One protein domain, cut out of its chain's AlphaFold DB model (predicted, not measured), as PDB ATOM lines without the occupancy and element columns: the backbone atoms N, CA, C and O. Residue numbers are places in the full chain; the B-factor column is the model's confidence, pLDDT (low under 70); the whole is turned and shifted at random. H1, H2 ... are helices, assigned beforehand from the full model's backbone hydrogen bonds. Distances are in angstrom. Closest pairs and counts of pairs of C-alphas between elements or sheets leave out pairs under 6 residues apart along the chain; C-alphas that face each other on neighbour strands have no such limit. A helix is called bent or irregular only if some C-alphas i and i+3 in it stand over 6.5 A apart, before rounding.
ATOM      1  N   LEU A  33      15.588 -52.231 -38.569       53.19
ATOM      2  CA  LEU A  33      14.714 -52.277 -37.387       53.19
ATOM      3  C   LEU A  33      15.425 -52.644 -36.066       53.19
ATOM      4  O   LEU A  33      15.045 -52.162 -34.996       53.19
ATOM      5  N   ASP A  34      16.488 -53.443 -36.135       43.25
ATOM      6  CA  ASP A  34      17.189 -53.966 -34.954       43.25
ATOM      7  C   ASP A  34      18.095 -52.918 -34.294       43.25
ATOM      8  O   ASP A  34      18.240 -52.870 -33.074       43.25
ATOM      9  N   ILE A  35      18.619 -51.975 -35.082       43.88
ATOM     10  CA  ILE A  35      19.455 -50.878 -34.577       43.88
ATOM     11  C   ILE A  35      18.588 -49.847 -33.831       43.88
ATOM     12  O   ILE A  35      19.086 -49.101 -32.984       43.88
ATOM     13  N   LEU A  36      17.284 -49.807 -34.125       49.62
ATOM     14  CA  LEU A  36      16.349 -48.819 -33.599       49.62
ATOM     15  C   LEU A  36      15.708 -49.225 -32.262       49.62
ATOM     16  O   LEU A  36      15.572 -48.401 -31.364       49.62
ATOM     17  N   LYS A  37      15.373 -50.494 -32.040       49.28
ATOM     18  CA  LYS A  37      14.817 -50.894 -30.731       49.28
ATOM     19  C   LYS A  37      15.845 -50.802 -29.599       49.28
ATOM     20  O   LYS A  37      15.497 -50.371 -28.503       49.28
ATOM     21  N   GLU A  38      17.112 -51.107 -29.877       46.62
ATOM     22  CA  GLU A  38      18.175 -51.097 -28.863       46.62
ATOM     23  C   GLU A  38      18.836 -49.722 -28.667       46.62
ATOM     24  O   GLU A  38      19.091 -49.326 -27.529       46.62
ATOM     25  N   LYS A  39      19.063 -48.916 -29.722       45.06
ATOM     26  CA  LYS A  39      19.678 -47.577 -29.543       45.06
ATOM     27  C   LYS A  39      18.728 -46.531 -28.950       45.06
ATOM     28  O   LYS A  39      19.184 -45.522 -28.403       45.06
ATOM     29  N   TRP A  40      17.415 -46.715 -29.054       55.59
ATOM     30  CA  TRP A  40      16.451 -45.635 -28.802       55.59
ATOM     31  C   TRP A  40      15.877 -45.657 -27.393       55.59
ATOM     32  O   TRP A  40      15.377 -44.631 -26.935       55.59
ATOM     33  N   ALA A  41      16.078 -46.762 -26.673       54.59
ATOM     34  CA  ALA A  41      15.783 -46.890 -25.251       54.59
ATOM     35  C   ALA A  41      16.651 -45.976 -24.356       54.59
ATOM     36  O   ALA A  41      16.317 -45.788 -23.194       54.59
ATOM     37  N   GLY A  42      17.733 -45.370 -24.878       57.50
ATOM     38  CA  GLY A  42      18.568 -44.441 -24.097       57.50
ATOM     39  C   GLY A  42      19.149 -43.243 -24.857       57.50
ATOM     40  O   GLY A  42      19.211 -42.140 -24.309       57.50
ATOM     41  N   TYR A  43      19.562 -43.410 -26.117       57.62
ATOM     42  CA  TYR A  43      20.118 -42.308 -26.917       57.62
ATOM     43  C   TYR A  43      19.017 -41.517 -27.636       57.62
ATOM     44  O   TYR A  43      18.986 -40.286 -27.570       57.62
ATOM     45  N   GLY A  44      18.052 -42.226 -28.232       63.72
ATOM     46  CA  GLY A  44      16.879 -41.618 -28.872       63.72
ATOM     47  C   GLY A  44      16.055 -40.767 -27.904       63.72
ATOM     48  O   GLY A  44      15.586 -39.688 -28.263       63.72
ATOM     49  N   GLU A  45      15.956 -41.182 -26.641       67.56
ATOM     50  CA  GLU A  45      15.202 -40.456 -25.625       67.56
ATOM     51  C   GLU A  45      15.751 -39.043 -25.345       67.56
ATOM     52  O   GLU A  45      14.977 -38.084 -25.250       67.56
ATOM     53  N   ARG A  46      17.080 -38.896 -25.258       70.94
ATOM     54  CA  ARG A  46      17.736 -37.592 -25.047       70.94
ATOM     55  C   ARG A  46      17.589 -36.689 -26.266       70.94
ATOM     56  O   ARG A  46      17.342 -35.491 -26.113       70.94
ATOM     57  N   ILE A  47      17.687 -37.266 -27.465       75.06
ATOM     58  CA  ILE A  47      17.470 -36.539 -28.719       75.06
ATOM     59  C   ILE A  47      16.045 -35.997 -28.755       75.06
ATOM     60  O   ILE A  47      15.878 -34.785 -28.877       75.06
ATOM     61  N   PHE A  48      15.032 -36.842 -28.555       75.69
ATOM     62  CA  PHE A  48      13.636 -36.403 -28.562       75.69
ATOM     63  C   PHE A  48      13.318 -35.404 -27.461       75.69
ATOM     64  O   PHE A  48      12.527 -34.499 -27.696       75.69
ATOM     65  N   HIS A  49      13.933 -35.516 -26.283       78.44
ATOM     66  CA  HIS A  49      13.767 -34.514 -25.235       78.44
ATOM     67  C   HIS A  49      14.239 -33.135 -25.717       78.44
ATOM     68  O   HIS A  49      13.461 -32.181 -25.724       78.44
ATOM     69  N   SER A  50      15.479 -33.044 -26.210       80.25
ATOM     70  CA  SER A  50      16.031 -31.782 -26.721       80.25
ATOM     71  C   SER A  50      15.276 -31.252 -27.947       80.25
ATOM     72  O   SER A  50      15.007 -30.055 -28.044       80.25
ATOM     73  N   LEU A  51      14.880 -32.146 -28.856       80.38
ATOM     74  CA  LEU A  51      14.188 -31.820 -30.096       80.38
ATOM     75  C   LEU A  51      12.748 -31.377 -29.830       80.38
ATOM     76  O   LEU A  51      12.304 -30.398 -30.414       80.38
ATOM     77  N   SER A  52      12.046 -32.037 -28.906       82.12
ATOM     78  CA  SER A  52      10.699 -31.629 -28.496       82.12
ATOM     79  C   SER A  52      10.692 -30.227 -27.905       82.12
ATOM     80  O   SER A  52       9.805 -29.447 -28.232       82.12
ATOM     81  N   GLY A  53      11.702 -29.869 -27.102       81.69
ATOM     82  CA  GLY A  53      11.828 -28.527 -26.537       81.69
ATOM     83  C   GLY A  53      12.000 -27.467 -27.623       81.69
ATOM     84  O   GLY A  53      11.269 -26.481 -27.641       81.69
ATOM     85  N   LYS A  54      12.911 -27.712 -28.574       83.75
ATOM     86  CA  LYS A  54      13.159 -26.805 -29.708       83.75
ATOM     87  C   LYS A  54      11.942 -26.673 -30.621       83.75
ATOM     88  O   LYS A  54      11.476 -25.568 -30.864       83.75
ATOM     89  N   LEU A  55      11.376 -27.793 -31.065       83.94
ATOM     90  CA  LEU A  55      10.235 -27.786 -31.978       83.94
ATOM     91  C   LEU A  55       8.965 -27.249 -31.318       83.94
ATOM     92  O   LEU A  55       8.165 -26.597 -31.979       83.94
ATOM     93  N   THR A  56       8.770 -27.476 -30.017       85.62
ATOM     94  CA  THR A  56       7.640 -26.871 -29.298       85.62
ATOM     95  C   THR A  56       7.812 -25.359 -29.169       85.62
ATOM     96  O   THR A  56       6.822 -24.636 -29.242       85.62
ATOM     97  N   ALA A  57       9.048 -24.870 -29.013       83.88
ATOM     98  CA  ALA A  57       9.336 -23.439 -28.986       83.88
ATOM     99  C   ALA A  57       9.152 -22.772 -30.362       83.88
ATOM    100  O   ALA A  57       8.624 -21.668 -30.429       83.88
ATOM    101  N   GLU A  58       9.543 -23.445 -31.447       85.12
ATOM    102  CA  GLU A  58       9.474 -22.897 -32.812       85.12
ATOM    103  C   GLU A  58       8.098 -23.069 -33.474       85.12
ATOM    104  O   GLU A  58       7.610 -22.157 -34.136       85.12
ATOM    105  N   PHE A  59       7.446 -24.221 -33.286       79.88
ATOM    106  CA  PHE A  59       6.217 -24.601 -33.995       79.88
ATOM    107  C   PHE A  59       5.004 -24.818 -33.069       79.88
ATOM    108  O   PHE A  59       3.888 -25.038 -33.541       79.88
ATOM    109  N   GLY A  60       5.183 -24.756 -31.746       81.06
ATOM    110  CA  GLY A  60       4.095 -24.797 -30.767       81.06
ATOM    111  C   GLY A  60       3.697 -26.196 -30.271       81.06
ATOM    112  O   GLY A  60       4.436 -27.174 -30.361       81.06
ATOM    113  N   ARG A  61       2.482 -26.299 -29.708       72.50
ATOM    114  CA  ARG A  61       1.991 -27.420 -28.863       72.50
ATOM    115  C   ARG A  61       1.805 -28.785 -29.567       72.50
ATOM    116  O   ARG A  61       1.214 -29.691 -28.987       72.50
ATOM    117  N   GLY A  62       2.309 -28.951 -30.789       75.19
ATOM    118  CA  GLY A  62       2.232 -30.187 -31.574       75.19
ATOM    119  C   GLY A  62       3.447 -31.111 -31.454       75.19
ATOM    120  O   GLY A  62       3.346 -32.278 -31.809       75.19
ATOM    121  N   PHE A  63       4.585 -30.647 -30.935       79.69
ATOM    122  CA  PHE A  63       5.859 -31.384 -31.007       79.69
ATOM    123  C   PHE A  63       6.306 -31.967 -29.665       79.69
ATOM    124  O   PHE A  63       7.484 -31.954 -29.309       79.69
ATOM    125  N   THR A  64       5.356 -32.515 -28.910       82.56
ATOM    126  CA  THR A  64       5.673 -33.229 -27.671       82.56
ATOM    127  C   THR A  64       6.467 -34.503 -27.965       82.56
ATOM    128  O   THR A  64       6.372 -35.082 -29.048       82.56
ATOM    129  N   LYS A  65       7.227 -34.980 -26.974       80.69
ATOM    130  CA  LYS A  65       8.038 -36.206 -27.071       80.69
ATOM    131  C   LYS A  65       7.230 -37.392 -27.617       80.69
ATOM    132  O   LYS A  65       7.637 -38.027 -28.582       80.69
ATOM    133  N   THR A  66       6.044 -37.631 -27.057       80.69
ATOM    134  CA  THR A  66       5.121 -38.688 -27.501       80.69
ATOM    135  C   THR A  66       4.677 -38.494 -28.945       80.69
ATOM    136  O   THR A  66       4.538 -39.462 -29.687       80.69
ATOM    137  N   ASN A  67       4.454 -37.247 -29.365       83.19
ATOM    138  CA  ASN A  67       4.015 -36.985 -30.723       83.19
ATOM    139  C   ASN A  67       5.116 -37.241 -31.750       83.19
ATOM    140  O   ASN A  67       4.855 -37.840 -32.788       83.19
ATOM    141  N   LEU A  68       6.347 -36.871 -31.413       81.25
ATOM    142  CA  LEU A  68       7.520 -37.170 -32.222       81.25
ATOM    143  C   LEU A  68       7.769 -38.682 -32.346       81.25
ATOM    144  O   LEU A  68       8.079 -39.161 -33.434       81.25
ATOM    145  N   PHE A  69       7.547 -39.449 -31.276       81.19
ATOM    146  CA  PHE A  69       7.572 -40.913 -31.350       81.19
ATOM    147  C   PHE A  69       6.519 -41.465 -32.315       81.19
ATOM    148  O   PHE A  69       6.824 -42.346 -33.114       81.19
ATOM    149  N   ASN A  70       5.296 -40.931 -32.276       84.12
ATOM    150  CA  ASN A  70       4.255 -41.320 -33.225       84.12
ATOM    151  C   ASN A  70       4.643 -40.944 -34.668       84.12
ATOM    152  O   ASN A  70       4.425 -41.745 -35.565       84.12
ATOM    153  N   MET A  71       5.255 -39.778 -34.903       81.44
ATOM    154  CA  MET A  71       5.749 -39.369 -36.231       81.44
ATOM    155  C   MET A  71       6.804 -40.326 -36.782       81.44
ATOM    156  O   MET A  71       6.737 -40.697 -37.951       81.44
ATOM    157  N   VAL A  72       7.737 -40.780 -35.945       80.75
ATOM    158  CA  VAL A  72       8.733 -41.768 -36.377       80.75
ATOM    159  C   VAL A  72       8.087 -43.118 -36.657       80.75
ATOM    160  O   VAL A  72       8.302 -43.671 -37.730       80.75
ATOM    161  N   ARG A  73       7.215 -43.611 -35.769       80.56
ATOM    162  CA  ARG A  73       6.486 -44.861 -36.024       80.56
ATOM    163  C   ARG A  73       5.628 -44.804 -37.283       80.56
ATOM    164  O   ARG A  73       5.478 -45.819 -37.947       80.56
ATOM    165  N   PHE A  74       5.067 -43.644 -37.613       82.75
ATOM    166  CA  PHE A  74       4.332 -43.441 -38.858       82.75
ATOM    167  C   PHE A  74       5.232 -43.603 -40.083       82.75
ATOM    168  O   PHE A  74       4.902 -44.372 -40.979       82.75
ATOM    169  N   ALA A  75       6.385 -42.930 -40.092       79.44
ATOM    170  CA  ALA A  75       7.355 -43.031 -41.180       79.44
ATOM    171  C   ALA A  75       7.932 -44.452 -41.335       79.44
ATOM    172  O   ALA A  75       8.298 -44.852 -42.434       79.44
ATOM    173  N   GLU A  76       8.001 -45.227 -40.252       76.56
ATOM    174  CA  GLU A  76       8.401 -46.640 -40.297       76.56
ATOM    175  C   GLU A  76       7.283 -47.552 -40.803       76.56
ATOM    176  O   GLU A  76       7.528 -48.471 -41.581       76.56
ATOM    177  N   ALA A  77       6.054 -47.312 -40.343       78.06
ATOM    178  CA  ALA A  77       4.882 -48.085 -40.728       78.06
ATOM    179  C   ALA A  77       4.573 -47.952 -42.226       78.06
ATOM    180  O   ALA A  77       4.067 -48.899 -42.821       78.06
ATOM    181  N   PHE A  78       4.908 -46.804 -42.819       77.31
ATOM    182  CA  PHE A  78       4.717 -46.500 -44.231       77.31
ATOM    183  C   PHE A  78       6.054 -46.064 -44.840       77.31
ATOM    184  O   PHE A  78       6.393 -44.885 -44.863       77.31
TER     185      PHE A  78
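AT A GLANCE: This is residues 33 to 78 of the 114 residues of the protein "DUF1016_N domain-containing protein" of Verrucomicrobia bacterium (UniProt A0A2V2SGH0). Picture one long helix, H1, with a kink near residue 40, and a shorter helix, H2, folding back over part of it after a tight link. H2 meets H1 with its first residues, 65 to 68, near residues 48 to 52 of H1, and the two helices run opposite ways at a steep tilt of 52 degrees. The printed part has 46 residues with two named helices, H1 then H2, and no named strand; its class is all helix. It is flat and only just compact, close to loose, with a radius of gyration of the C-alphas of 11.2 A and spans of 32 by 24 by 12 A.

HOW THE PARTS SIT: Look first at H1, residues 33 to 59, the longest helix; it has a kink of 75 degrees near residue 40. It is neither bent nor irregular, but only just: C-alphas 41 and 44 are 6.5 A apart. Next find H2, residues 65 to 77, which touches H1 with residues 65 to 68 alone, while H1 touches H2 with residues 48 to 52 alone. Their closest C-alphas, those of Ser 52 and Lys 65, are 5.5 A apart. The helices run opposite ways at a steep tilt of 52 degrees. In H2 every O i to N i+4 pair is within hydrogen-bond range; in H1, 17 of 23 are.

IN THESE COORDINATES: Find C-alpha 33 at (14.714, -52.277, -37.387); from there H1 runs 29.1 A to C-alpha 59 at (6.217, -24.601, -33.995). H2 runs 18.4 A from C-alpha 65 to C-alpha 77 at (4.882, -48.085, -40.728).

THE WHOLE: The C-alphas farthest apart, those of Asp 34 and Gly 60, are 32.2 A apart. The printed part has no cut, and the link from H1 to H2, 5 residues, is tight. In the B-factor column the model's mean pLDDT of the printed part is 72.5; residues 33 to 45 are under 70.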